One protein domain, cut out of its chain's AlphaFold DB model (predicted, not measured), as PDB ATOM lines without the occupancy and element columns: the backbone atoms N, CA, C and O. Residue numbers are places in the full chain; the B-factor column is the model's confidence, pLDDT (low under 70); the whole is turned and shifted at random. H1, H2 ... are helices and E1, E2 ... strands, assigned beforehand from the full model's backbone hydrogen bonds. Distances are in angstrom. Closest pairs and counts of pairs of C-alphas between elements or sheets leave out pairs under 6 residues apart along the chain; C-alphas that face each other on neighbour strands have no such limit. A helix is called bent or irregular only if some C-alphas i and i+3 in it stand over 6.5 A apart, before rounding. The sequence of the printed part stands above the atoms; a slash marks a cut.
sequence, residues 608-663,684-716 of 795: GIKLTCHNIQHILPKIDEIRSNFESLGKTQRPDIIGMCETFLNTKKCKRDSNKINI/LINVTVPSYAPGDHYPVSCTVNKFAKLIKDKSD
ATOM      1  N   GLY A 608     171.907 250.519 280.529       80.06
ATOM      2  CA  GLY A 608     171.260 249.407 281.245       80.06
ATOM      3  C   GLY A 608     172.192 248.734 282.257       80.06
ATOM      4  O   GLY A 608     173.394 248.973 282.224       80.06
ATOM      5  N   ILE A 609     171.642 247.905 283.157       82.50
ATOM      6  CA  ILE A 609     172.469 247.083 284.061       82.50
ATOM      7  C   ILE A 609     172.941 245.850 283.301       82.50
ATOM      8  O   ILE A 609     172.121 245.119 282.738       82.50
ATOM      9  N   LYS A 610     174.248 245.621 283.339       86.44
ATOM     10  CA  LYS A 610     175.001 244.565 282.672       86.44
ATOM     11  C   LYS A 610     175.184 243.387 283.626       86.44
ATOM     12  O   LYS A 610     175.807 243.531 284.675       86.44
ATOM     13  N   LEU A 611     174.649 242.220 283.277       87.12
ATOM     14  CA  LEU A 611     174.825 240.992 284.049       87.12
ATOM     15  C   LEU A 611     175.494 239.924 283.191       87.12
ATOM     16  O   LEU A 611     175.066 239.692 282.065       87.12
ATOM     17  N   THR A 612     176.474 239.216 283.743       85.44
ATOM     18  CA  THR A 612     176.990 237.975 283.147       85.44
ATOM     19  C   THR A 612     176.758 236.801 284.088       85.44
ATOM     20  O   THR A 612     176.947 236.921 285.297       85.44
ATOM     21  N   CYS A 613     176.339 235.660 283.546       87.69
ATOM     22  CA  CYS A 613     176.143 234.418 284.283       87.69
ATOM     23  C   CYS A 613     177.075 233.329 283.741       87.69
ATOM     24  O   CYS A 613     176.815 232.744 282.690       87.69
ATOM     25  N   HIS A 614     178.134 233.028 284.490       83.50
ATOM     26  CA  HIS A 614     179.068 231.945 284.193       83.50
ATOM     27  C   HIS A 614     178.604 230.673 284.912       83.50
ATOM     28  O   HIS A 614     178.518 230.645 286.142       83.50
ATOM     29  N   ASN A 615     178.311 229.610 284.157       83.25
ATOM     30  CA  ASN A 615     178.199 228.264 284.718       83.25
ATOM     31  C   ASN A 615     179.566 227.588 284.619       83.25
ATOM     32  O   ASN A 615     180.153 227.559 283.540       83.25
ATOM     33  N   ILE A 616     180.073 227.099 285.746       83.06
ATOM     34  CA  ILE A 616     181.445 226.610 285.887       83.06
ATOM     35  C   ILE A 616     181.389 225.251 286.592       83.06
ATOM     36  O   ILE A 616     180.670 225.087 287.582       83.06
ATOM     37  N   GLN A 617     182.147 224.265 286.117       80.31
ATOM     38  CA  GLN A 617     182.224 222.953 286.757       80.31
ATOM     39  C   GLN A 617     182.757 223.049 288.199       80.31
ATOM     40  O   GLN A 617     182.109 222.558 289.127       80.31
ATOM     41  N   HIS A 618     183.900 223.726 288.364       81.94
ATOM     42  CA  HIS A 618     184.561 224.026 289.636       81.94
ATOM     43  C   HIS A 618     185.111 225.454 289.629       81.94
ATOM     44  O   HIS A 618     185.836 225.823 288.708       81.94
ATOM     45  N   ILE A 619     184.786 226.256 290.646       84.38
ATOM     46  CA  ILE A 619     185.091 227.698 290.634       84.38
ATOM     47  C   ILE A 619     186.540 228.015 291.025       84.38
ATOM     48  O   ILE A 619     187.178 228.854 290.395       84.38
ATOM     49  N   LEU A 620     187.088 227.323 292.030       86.00
ATOM     50  CA  LEU A 620     188.419 227.630 292.574       86.00
ATOM     51  C   LEU A 620     189.572 227.429 291.568       86.00
ATOM     52  O   LEU A 620     190.422 228.309 291.522       86.00
ATOM     53  N   PRO A 621     189.614 226.377 290.721       85.19
ATOM     54  CA  PRO A 621     190.683 226.221 289.725       85.19
ATOM     55  C   PRO A 621     190.663 227.257 288.591       85.19
ATOM     56  O   PRO A 621     191.584 227.278 287.784       85.19
ATOM     57  N   LYS A 622     189.601 228.069 288.489       85.62
ATOM     58  CA  LYS A 622     189.380 229.029 287.395       85.62
ATOM     59  C   LYS A 622     189.251 230.478 287.869       85.62
ATOM     60  O   LYS A 622     189.078 231.375 287.049       85.62
ATOM     61  N   ILE A 623     189.335 230.736 289.176       87.12
ATOM     62  CA  ILE A 623     189.086 232.077 289.725       87.12
ATOM     63  C   ILE A 623     190.133 233.104 289.283       87.12
ATOM     64  O   ILE A 623     189.785 234.261 289.073       87.12
ATOM     65  N   ASP A 624     191.384 232.690 289.087       87.12
ATOM     66  CA  ASP A 624     192.473 233.590 288.693       87.12
ATOM     67  C   ASP A 624     192.411 233.936 287.192       87.12
ATOM     68  O   ASP A 624     192.597 235.091 286.814       87.12
ATOM     69  N   GLU A 625     192.019 232.972 286.350       86.06
ATOM     70  CA  GLU A 625     191.678 233.182 284.935       86.06
ATOM     71  C   GLU A 625     190.478 234.137 284.793       86.06
ATOM     72  O   GLU A 625     190.509 235.092 284.018       86.06
ATOM     73  N   ILE A 626     189.427 233.920 285.593       86.06
ATOM     74  CA  ILE A 626     188.253 234.799 285.669       86.06
ATOM     75  C   ILE A 626     188.651 236.204 286.144       86.06
ATOM     76  O   ILE A 626     188.173 237.191 285.587       86.06
ATOM     77  N   ARG A 627     189.540 236.315 287.140       89.00
ATOM     78  CA  ARG A 627     190.014 237.603 287.661       89.00
ATOM     79  C   ARG A 627     190.787 238.380 286.599       89.00
ATOM     80  O   ARG A 627     190.408 239.513 286.316       89.00
ATOM     81  N   SER A 628     191.773 237.757 285.953       84.44
ATOM     82  CA  SER A 628     192.547 238.360 284.856       84.44
ATOM     83  C   SER A 628     191.640 238.845 283.713       84.44
ATOM     84  O   SER A 628     191.756 239.981 283.242       84.44
ATOM     85  N   ASN A 629     190.641 238.037 283.341       82.62
ATOM     86  CA  ASN A 629     189.642 238.378 282.325       82.62
ATOM     87  C   ASN A 629     188.692 239.528 282.709       82.62
ATOM     88  O   ASN A 629     188.120 240.153 281.820       82.62
ATOM     89  N   PHE A 630     188.503 239.833 283.997       85.00
ATOM     90  CA  PHE A 630     187.769 241.032 284.427       85.00
ATOM     91  C   PHE A 630     188.681 242.231 284.706       85.00
ATOM     92  O   PHE A 630     188.234 243.368 284.559       85.00
ATOM     93  N   GLU A 631     189.944 242.014 285.072       84.62
ATOM     94  CA  GLU A 631     190.927 243.074 285.315       84.62
ATOM     95  C   GLU A 631     191.380 243.757 284.020       84.62
ATOM     96  O   GLU A 631     191.411 244.987 283.962       84.62
ATOM     97  N   SER A 632     191.614 242.974 282.965       81.12
ATOM     98  CA  SER A 632     191.957 243.449 281.613       81.12
ATOM     99  C   SER A 632     190.853 244.271 280.925       81.12
ATOM    100  O   SER A 632     191.143 245.050 280.019       81.12
ATOM    101  N   LEU A 633     189.594 244.163 281.365       81.12
ATOM    102  CA  LEU A 633     188.491 244.967 280.828       81.12
ATOM    103  C   LEU A 633     188.496 246.389 281.397       81.12
ATOM    104  O   LEU A 633     188.498 246.598 282.617       81.12
ATOM    105  N   GLY A 634     188.364 247.377 280.511       81.94
ATOM    106  CA  GLY A 634     188.114 248.766 280.895       81.94
ATOM    107  C   GLY A 634     186.802 248.923 281.678       81.94
ATOM    108  O   GLY A 634     185.834 248.195 281.448       81.94
ATOM    109  N   LYS A 635     186.744 249.903 282.594       80.31
ATOM    110  CA  LYS A 635     185.612 250.108 283.531       80.31
ATOM    111  C   LYS A 635     184.229 250.144 282.857       80.31
ATOM    112  O   LYS A 635     183.259 249.706 283.457       80.31
ATOM    113  N   THR A 636     184.135 250.641 281.623       76.94
ATOM    114  CA  THR A 636     182.886 250.735 280.845       76.94
ATOM    115  C   THR A 636     182.442 249.416 280.200       76.94
ATOM    116  O   THR A 636     181.267 249.284 279.851       76.94
ATOM    117  N   GLN A 637     183.345 248.445 280.035       80.75
ATOM    118  CA  GLN A 637     183.081 247.136 279.419       80.75
ATOM    119  C   GLN A 637     182.772 246.042 280.449       80.75
ATOM    120  O   GLN A 637     182.121 245.055 280.110       80.75
ATOM    121  N   ARG A 638     183.210 246.223 281.702       88.12
ATOM    122  CA  ARG A 638     182.906 245.311 282.812       88.12
ATOM    123  C   ARG A 638     181.383 245.182 283.031       88.12
ATOM    124  O   ARG A 638     180.670 246.182 282.901       88.12
ATOM    125  N   PRO A 639     180.871 243.983 283.366       88.69
ATOM    126  CA  PRO A 639     179.515 243.815 283.883       88.69
ATOM    127  C   PRO A 639     179.326 244.545 285.221       88.69
ATOM    128  O   PRO A 639     180.269 244.674 285.993       88.69
ATOM    129  N   ASP A 640     178.102 244.959 285.543       89.25
ATOM    130  CA  ASP A 640     177.763 245.495 286.871       89.25
ATOM    131  C   ASP A 640     177.562 244.365 287.897       89.25
ATOM    132  O   ASP A 640     177.741 244.559 289.098       89.25
ATOM    133  N   ILE A 641     177.142 243.179 287.434       90.56
ATOM    134  CA  ILE A 641     176.861 242.005 288.270       90.56
ATOM    135  C   ILE A 641     177.415 240.744 287.596       90.56
ATOM    136  O   ILE A 641     177.043 240.411 286.468       90.56
ATOM    137  N   ILE A 642     178.247 239.994 288.320       89.44
ATOM    138  CA  ILE A 642     178.739 238.675 287.907       89.44
ATOM    139  C   ILE A 642     178.013 237.604 288.730       89.44
ATOM    140  O   ILE A 642     178.211 237.484 289.937       89.44
ATOM    141  N   GLY A 643     177.184 236.796 288.074       90.69
ATOM    142  CA  GLY A 643     176.665 235.550 288.628       90.69
ATOM    143  C   GLY A 643     177.606 234.390 288.308       90.69
ATOM    144  O   GLY A 643     177.890 234.132 287.139       90.69
ATOM    145  N   MET A 644     178.054 233.658 289.327       87.00
ATOM    146  CA  MET A 644     178.844 232.432 289.163       87.00
ATOM    147  C   MET A 644     178.091 231.241 289.759       87.00
ATOM    148  O   MET A 644     177.739 231.237 290.938       87.00
ATOM    149  N   CYS A 645     177.834 230.231 288.931       84.31
ATOM    150  CA  CYS A 645     177.156 228.992 289.305       84.31
ATOM    151  C   CYS A 645     178.159 227.834 289.275       84.31
ATOM    152  O   CYS A 645     178.613 227.452 288.199       84.31
ATOM    153  N   GLU A 646     178.479 227.251 290.434       79.44
ATOM    154  CA  GLU A 646     179.278 226.022 290.502       79.44
ATOM    155  C   GLU A 646     178.374 224.790 290.333       79.44
ATOM    156  O   GLU A 646     177.426 224.593 291.097       79.44
ATOM    157  N   THR A 647     178.660 223.950 289.334       75.44
ATOM    158  CA  THR A 647     177.839 222.761 289.030       75.44
ATOM    159  C   THR A 647     178.022 221.650 290.072       75.44
ATOM    160  O   THR A 647     177.061 220.950 290.391       75.44
ATOM    161  N   PHE A 648     179.216 221.524 290.663       69.12
ATOM    162  CA  PHE A 648     179.542 220.519 291.684       69.12
ATOM    163  C   PHE A 648     179.853 221.146 293.057       69.12
ATOM    164  O   PHE A 648     180.890 220.875 293.663       69.12
ATOM    165  N   LEU A 649     178.935 221.983 293.558       63.50
ATOM    166  CA  LEU A 649     179.064 222.698 294.835       63.50
ATOM    167  C   LEU A 649     179.225 221.742 296.040       63.50
ATOM    168  O   LEU A 649     178.247 221.229 296.592       63.50
ATOM    169  N   ASN A 650     180.459 221.556 296.516       67.62
ATOM    170  CA  ASN A 650     180.735 220.803 297.742       67.62
ATOM    171  C   ASN A 650     180.492 221.689 298.975       67.62
ATOM    172  O   ASN A 650     181.395 222.361 299.476       67.62
ATOM    173  N   THR A 651     179.267 221.652 299.501       61.56
ATOM    174  CA  THR A 651     178.800 222.496 300.617       61.56
ATOM    175  C   THR A 651     179.671 222.453 301.880       61.56
ATOM    176  O   THR A 651     179.673 223.425 302.637       61.56
ATOM    177  N   LYS A 652     180.439 221.374 302.109       62.34
ATOM    178  CA  LYS A 652     181.377 221.255 303.241       62.34
ATOM    179  C   LYS A 652     182.727 221.936 302.985       62.34
ATOM    180  O   LYS A 652     183.277 222.506 303.925       62.34
ATOM    181  N   LYS A 653     183.252 221.920 301.751       59.59
ATOM    182  CA  LYS A 653     184.464 222.685 301.386       59.59
ATOM    183  C   LYS A 653     184.149 224.173 301.214       59.59
ATOM    184  O   LYS A 653     184.723 225.001 301.917       59.59
ATOM    185  N   CYS A 654     183.172 224.513 300.369       57.50
ATOM    186  CA  CYS A 654     182.998 225.871 299.841       57.50
ATOM    187  C   CYS A 654     182.675 226.954 300.893       57.50
ATOM    188  O   CYS A 654     182.712 228.134 300.563       57.50
ATOM    189  N   LYS A 655     182.356 226.612 302.155       61.41
ATOM    190  CA  LYS A 655     182.252 227.614 303.238       61.41
ATOM    191  C   LYS A 655     183.615 228.176 303.672       61.41
ATOM    192  O   LYS A 655     183.676 229.359 303.993       61.41
ATOM    193  N   ARG A 656     184.691 227.375 303.651       57.16
ATOM    194  CA  ARG A 656     186.047 227.806 304.063       57.16
ATOM    195  C   ARG A 656     186.742 228.684 303.020       57.16
ATOM    196  O   ARG A 656     187.540 229.539 303.379       57.16
ATOM    197  N   ASP A 657     186.422 228.485 301.745       67.50
ATOM    198  CA  ASP A 657     187.118 229.127 300.624       67.50
ATOM    199  C   ASP A 657     186.438 230.409 300.106       67.50
ATOM    200  O   ASP A 657     186.933 231.018 299.163       67.50
ATOM    201  N   SER A 658     185.342 230.857 300.735       67.19
ATOM    202  CA  SER A 658     184.554 232.032 300.311       67.19
ATOM    203  C   SER A 658     185.412 233.287 300.067       67.19
ATOM    204  O   SER A 658     185.202 233.994 299.088       67.19
ATOM    205  N   ASN A 659     186.429 233.520 300.905       73.31
ATOM    206  CA  ASN A 659     187.316 234.689 300.817       73.31
ATOM    207  C   ASN A 659     188.301 234.629 299.629       73.31
ATOM    208  O   ASN A 659     188.867 235.653 299.261       73.31
ATOM    209  N   LYS A 660     188.513 233.449 299.025       79.50
ATOM    210  CA  LYS A 660     189.373 233.268 297.838       79.50
ATOM    211  C   LYS A 660     188.651 233.650 296.543       79.50
ATOM    212  O   LYS A 660     189.294 233.986 295.552       79.50
ATOM    213  N   ILE A 661     187.317 233.639 296.558       82.38
ATOM    214  CA  ILE A 661     186.451 233.981 295.421       82.38
ATOM    215  C   ILE A 661     186.251 235.506 295.372       82.38
ATOM    216  O   ILE A 661     185.129 236.003 295.365       82.38
ATOM    217  N   ASN A 662     187.357 236.255 295.400       87.44
ATOM    218  CA  ASN A 662     187.358 237.713 295.329       87.44
ATOM    219  C   ASN A 662     187.833 238.191 293.949       87.44
ATOM    220  O   ASN A 662     188.897 237.774 293.477       87.44
ATOM    221  N   ILE A 663     187.056 239.081 293.326       87.69
ATOM    222  CA  ILE A 663     187.357 239.726 292.041       87.69
ATOM    223  C   ILE A 663     187.445 241.243 292.293       87.69
ATOM    224  O   ILE A 663     186.436 241.845 292.671       87.69
ATOM    225  N   LEU A 684     164.123 241.760 280.664       62.91
ATOM    226  CA  LEU A 684     165.305 241.580 279.810       62.91
ATOM    227  C   LEU A 684     165.249 242.526 278.593       62.91
ATOM    228  O   LEU A 684     164.241 242.561 277.897       62.91
ATOM    229  N   ILE A 685     166.328 243.275 278.338       64.62
ATOM    230  CA  ILE A 685     166.503 244.119 277.136       64.62
ATOM    231  C   ILE A 685     167.188 243.318 276.027       64.62
ATOM    232  O   ILE A 685     166.743 243.311 274.887       64.62
ATOM    233  N   ASN A 686     168.304 242.676 276.372       70.62
ATOM    234  CA  ASN A 686     169.159 241.936 275.453       70.62
ATOM    235  C   ASN A 686     169.755 240.724 276.179       70.62
ATOM    236  O   ASN A 686     169.995 240.792 277.389       70.62
ATOM    237  N   VAL A 687     170.009 239.643 275.444       77.00
ATOM    238  CA  VAL A 687     170.682 238.427 275.918       77.00
ATOM    239  C   VAL A 687     171.723 238.037 274.874       77.00
ATOM    240  O   VAL A 687     171.388 237.820 273.713       77.00
ATOM    241  N   THR A 688     172.979 237.946 275.290       79.69
ATOM    242  CA  THR A 688     174.127 237.600 274.449       79.69
ATOM    243  C   THR A 688     174.851 236.395 275.040       79.69
ATOM    244  O   THR A 688     174.878 236.191 276.253       79.69
ATOM    245  N   VAL A 689     175.450 235.572 274.183       80.06
ATOM    246  CA  VAL A 689     176.277 234.430 274.599       80.06
ATOM    247  C   VAL A 689     177.668 234.644 274.008       80.06
ATOM    248  O   VAL A 689     177.863 234.368 272.824       80.06
ATOM    249  N   PRO A 690     178.613 235.220 274.773       72.62
ATOM    250  CA  PRO A 690     179.988 235.415 274.328       72.62
ATOM    251  C   PRO A 690     180.643 234.104 273.898       72.62
ATOM    252  O   PRO A 690     180.633 233.124 274.640       72.62
ATOM    253  N   SER A 691     181.272 234.108 272.723       65.06
ATOM    254  CA  SER A 691     182.097 233.000 272.225       65.06
ATOM    255  C   SER A 691     183.445 232.871 272.948       65.06
ATOM    256  O   SER A 691     184.181 231.921 272.699       65.06
ATOM    257  N   TYR A 692     183.766 233.803 273.849       61.16
ATOM    258  CA  TYR A 692     184.921 233.738 274.735       61.16
ATOM    259  C   TYR A 692     184.472 233.440 276.169       61.16
ATOM    260  O   TYR A 692     183.586 234.112 276.705       61.16
ATOM    261  N   ALA A 693     185.064 232.416 276.784       59.69
ATOM    262  CA  ALA A 693     184.658 231.927 278.093       59.69
ATOM    263  C   ALA A 693     185.812 231.215 278.817       59.69
ATOM    264  O   ALA A 693     186.341 230.252 278.267       59.69
ATOM    265  N   PRO A 694     186.116 231.567 280.081       55.28
ATOM    266  CA  PRO A 694     186.930 230.715 280.950       55.28
ATOM    267  C   PRO A 694     186.146 229.487 281.454       55.28
ATOM    268  O   PRO A 694     186.696 228.609 282.108       55.28
ATOM    269  N   GLY A 695     184.834 229.398 281.208       58.97
ATOM    270  CA  GLY A 695     183.989 228.277 281.633       58.97
ATOM    271  C   GLY A 695     184.092 227.050 280.720       58.97
ATOM    272  O   GLY A 695     184.492 227.140 279.568       58.97
ATOM    273  N   ASP A 696     183.663 225.892 281.221       58.62
ATOM    274  CA  ASP A 696     183.318 224.717 280.399       58.62
ATOM    275  C   ASP A 696     182.036 224.932 279.561       58.62
ATOM    276  O   ASP A 696     181.712 224.138 278.675       58.62
ATOM    277  N   HIS A 697     181.322 226.035 279.810       71.12
ATOM    278  CA  HIS A 697     180.209 226.547 279.017       71.12
ATOM    279  C   HIS A 697     180.392 228.049 278.750       71.12
ATOM    280  O   HIS A 697     180.906 228.781 279.600       71.12
ATOM    281  N   TYR A 698     179.904 228.521 277.598       69.25
ATOM    282  CA  TYR A 698     179.806 229.952 277.304       69.25
ATOM    283  C   TYR A 698     178.912 230.661 278.340       69.25
ATOM    284  O   TYR A 698     177.857 230.120 278.694       69.25
ATOM    285  N   PRO A 699     179.293 231.851 278.847       73.12
ATOM    286  CA  PRO A 699     178.460 232.586 279.785       73.12
ATOM    287  C   PRO A 699     177.189 233.094 279.103       73.12
ATOM    288  O   PRO A 699     177.179 233.402 277.913       73.12
ATOM    289  N   VAL A 700     176.116 233.241 279.877       77.62
ATOM    290  CA  VAL A 700     174.919 233.956 279.424       77.62
ATOM    291  C   VAL A 700     175.008 235.383 279.945       77.62
ATOM    292  O   VAL A 700     174.809 235.640 281.132       77.62
ATOM    293  N   SER A 701     175.330 236.307 279.049       75.75
ATOM    294  CA  SER A 701     175.276 237.742 279.293       75.75
ATOM    295  C   SER A 701     173.854 238.246 279.047       75.75
ATOM    296  O   SER A 701     173.158 237.801 278.134       75.75
ATOM    297  N   CYS A 702     173.377 239.168 279.873       76.62
ATOM    298  CA  CYS A 702     172.128 239.871 279.627       76.62
ATOM    299  C   CYS A 702     172.173 241.305 280.149       76.62
ATOM    300  O   CYS A 702     172.928 241.653 281.055       76.62
ATOM    301  N   THR A 703     171.341 242.156 279.558       76.31
ATOM    302  CA  THR A 703     171.130 243.527 280.030       76.31
ATOM    303  C   THR A 703     169.680 243.660 280.474       76.31
ATOM    304  O   THR A 703     168.779 243.292 279.719       76.31
ATOM    305  N   VAL A 704     169.431 244.163 281.687       71.19
ATOM    306  CA  VAL A 704     168.068 244.298 282.241       71.19
ATOM    307  C   VAL A 704     167.645 245.754 282.382       71.19
ATOM    308  O   VAL A 704     168.430 246.621 282.781       71.19
ATOM    309  N   ASN A 705     166.369 246.023 282.108       63.97
ATOM    310  CA  ASN A 705     165.790 247.338 282.334       63.97
ATOM    311  C   ASN A 705     165.308 247.451 283.784       63.97
ATOM    312  O   ASN A 705     164.231 246.961 284.135       63.97
ATOM    313  N   LYS A 706     166.081 248.149 284.624       51.06
ATOM    314  CA  LYS A 706     165.726 248.420 286.030       51.06
ATOM    315  C   LYS A 706     164.377 249.150 286.171       51.06
ATOM    316  O   LYS A 706     163.720 249.018 287.200       51.06
ATOM    317  N   PHE A 707     163.941 249.870 285.132       52.12
ATOM    318  CA  PHE A 707     162.701 250.646 285.110       52.12
ATOM    319  C   PHE A 707     161.483 249.886 284.564       52.12
ATOM    320  O   PHE A 707     160.376 250.399 284.687       52.12
ATOM    321  N   ALA A 708     161.614 248.645 284.074       52.38
ATOM    322  CA  ALA A 708     160.482 247.843 283.565       52.38
ATOM    323  C   ALA A 708     159.435 247.429 284.632       52.38
ATOM    324  O   ALA A 708     158.469 246.741 284.321       52.38
ATOM    325  N   LYS A 709     159.622 247.823 285.900       47.88
ATOM    326  CA  LYS A 709     158.602 247.757 286.968       47.88
ATOM    327  C   LYS A 709     158.091 249.127 287.437       47.88
ATOM    328  O   LYS A 709     157.105 249.181 288.164       47.88
ATOM    329  N   LEU A 710     158.781 250.211 287.073       48.31
ATOM    330  CA  LEU A 710     158.404 251.597 287.387       48.31
ATOM    331  C   LEU A 710     157.607 252.222 286.240       48.31
ATOM    332  O   LEU A 710     156.653 252.959 286.484       48.31
ATOM    333  N   ILE A 711     157.897 251.802 285.007       49.56
ATOM    334  CA  ILE A 711     156.887 251.700 283.959       49.56
ATOM    335  C   ILE A 711     155.894 250.622 284.423       49.56
ATOM    336  O   ILE A 711     155.992 249.453 284.057       49.56
ATOM    337  N   LYS A 712     154.938 251.016 285.273       46.09
ATOM    338  CA  LYS A 712     153.614 250.394 285.229       46.09
ATOM    339  C   LYS A 712     153.135 250.539 283.794       46.09
ATOM    340  O   LYS A 712     153.194 251.644 283.251       46.09
ATOM    341  N   ASP A 713     152.629 249.458 283.225       47.41
ATOM    342  CA  ASP A 713     151.936 249.501 281.951       47.41
ATOM    343  C   ASP A 713     150.737 250.462 282.032       47.41
ATOM    344  O   ASP A 713     149.648 250.117 282.480       47.41
ATOM    345  N   LYS A 714     150.976 251.699 281.579       46.03
ATOM    346  CA  LYS A 714     149.975 252.582 280.971       46.03
ATOM    347  C   LYS A 714     149.730 252.190 279.504       46.03
ATOM    348  O   LYS A 714     149.175 252.983 278.750       46.03
ATOM    349  N   SER A 715     150.140 250.988 279.083       50.03
ATOM    350  CA  SER A 715     149.542 250.359 277.912       50.03
ATOM    351  C   SER A 715     148.088 250.065 278.272       50.03
ATOM    352  O   SER A 715     147.735 249.052 278.870       50.03
ATOM    353  N   ASP A 716     147.226 251.020 277.932       54.22
ATOM    354  CA  ASP A 716     145.787 250.979 278.187       54.22
ATOM    355  C   ASP A 716     145.090 249.985 277.231       54.22
ATOM    356  O   ASP A 716     143.951 250.172 276.817       54.22
TER     357      ASP A 716
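This is residues 608 to 663 and 684 to 716 of the 795 residues of an uncharacterized protein of Mytilus coruscus (UniProt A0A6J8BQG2). What is the main picture? One twisted four-stranded sheet makes a slab, with a single helix, H1, set off over one face near E1 and E2, and a tail, residues 709 to 716, sticking out. What is printed? The printed part has 89 residues, with named elements in the order E1, H1, E2, E3, E4; the sheet is mixed, in the order E2, E1, E4, E3. How is it shaped? The class is mixed, helices and strands, with 36 residues in named elements, under half; the whole is loose, radius of gyration of the C-alphas 15.9 A, spanning 53 by 30 by 22 A.

What neighbours E1, residues 609 to 616? E2, residues 641 to 646, is parallel to it at 15 degrees, with N 643 and O 612 2.8 A apart. E4, residues 700 to 704, is antiparallel to it at 158 degrees, with N 702 and O 611 2.8 A apart. What follows E4 across the sheet? E3, residues 684 to 688, an edge strand, forms a hairpin with E4, with N 685 and O 703 2.8 A apart. Where is H1, residues 620 to 631? It is only just not on the sheet, with 4 pairs of C-alphas within 10 A, and is apart from E3 and E4. E1, H1 and E2 form a strand-helix-strand unit, two parallel neighbour strands with a helix between, whose crossover is right-handed.

Where does E1 begin? C-alpha 609 is at (172.469, 247.083, 284.061), and E1 is 22.4 A long. How regular is H1? It is 17.2 A long and irregular, C-alphas 621 and 624 being 7.7 A apart, with 6 of 8 O i to N i+4 pairs within hydrogen-bond range. How long are the other strands? E2 is 16.3 A, E3 11.1 A and E4 12.7 A, ending with C-alpha 704 at (168.068, 244.298, 282.241).

Is anything missing? Residues 664 to 683 are not printed, and C-alphas 663 and 684 are 25.3 A apart across the cut. Which link is long? That from E3 to E4. Where is confidence low? The pLDDT is under 70 in 32 residues, among them 648 to 658 and 705 to 716.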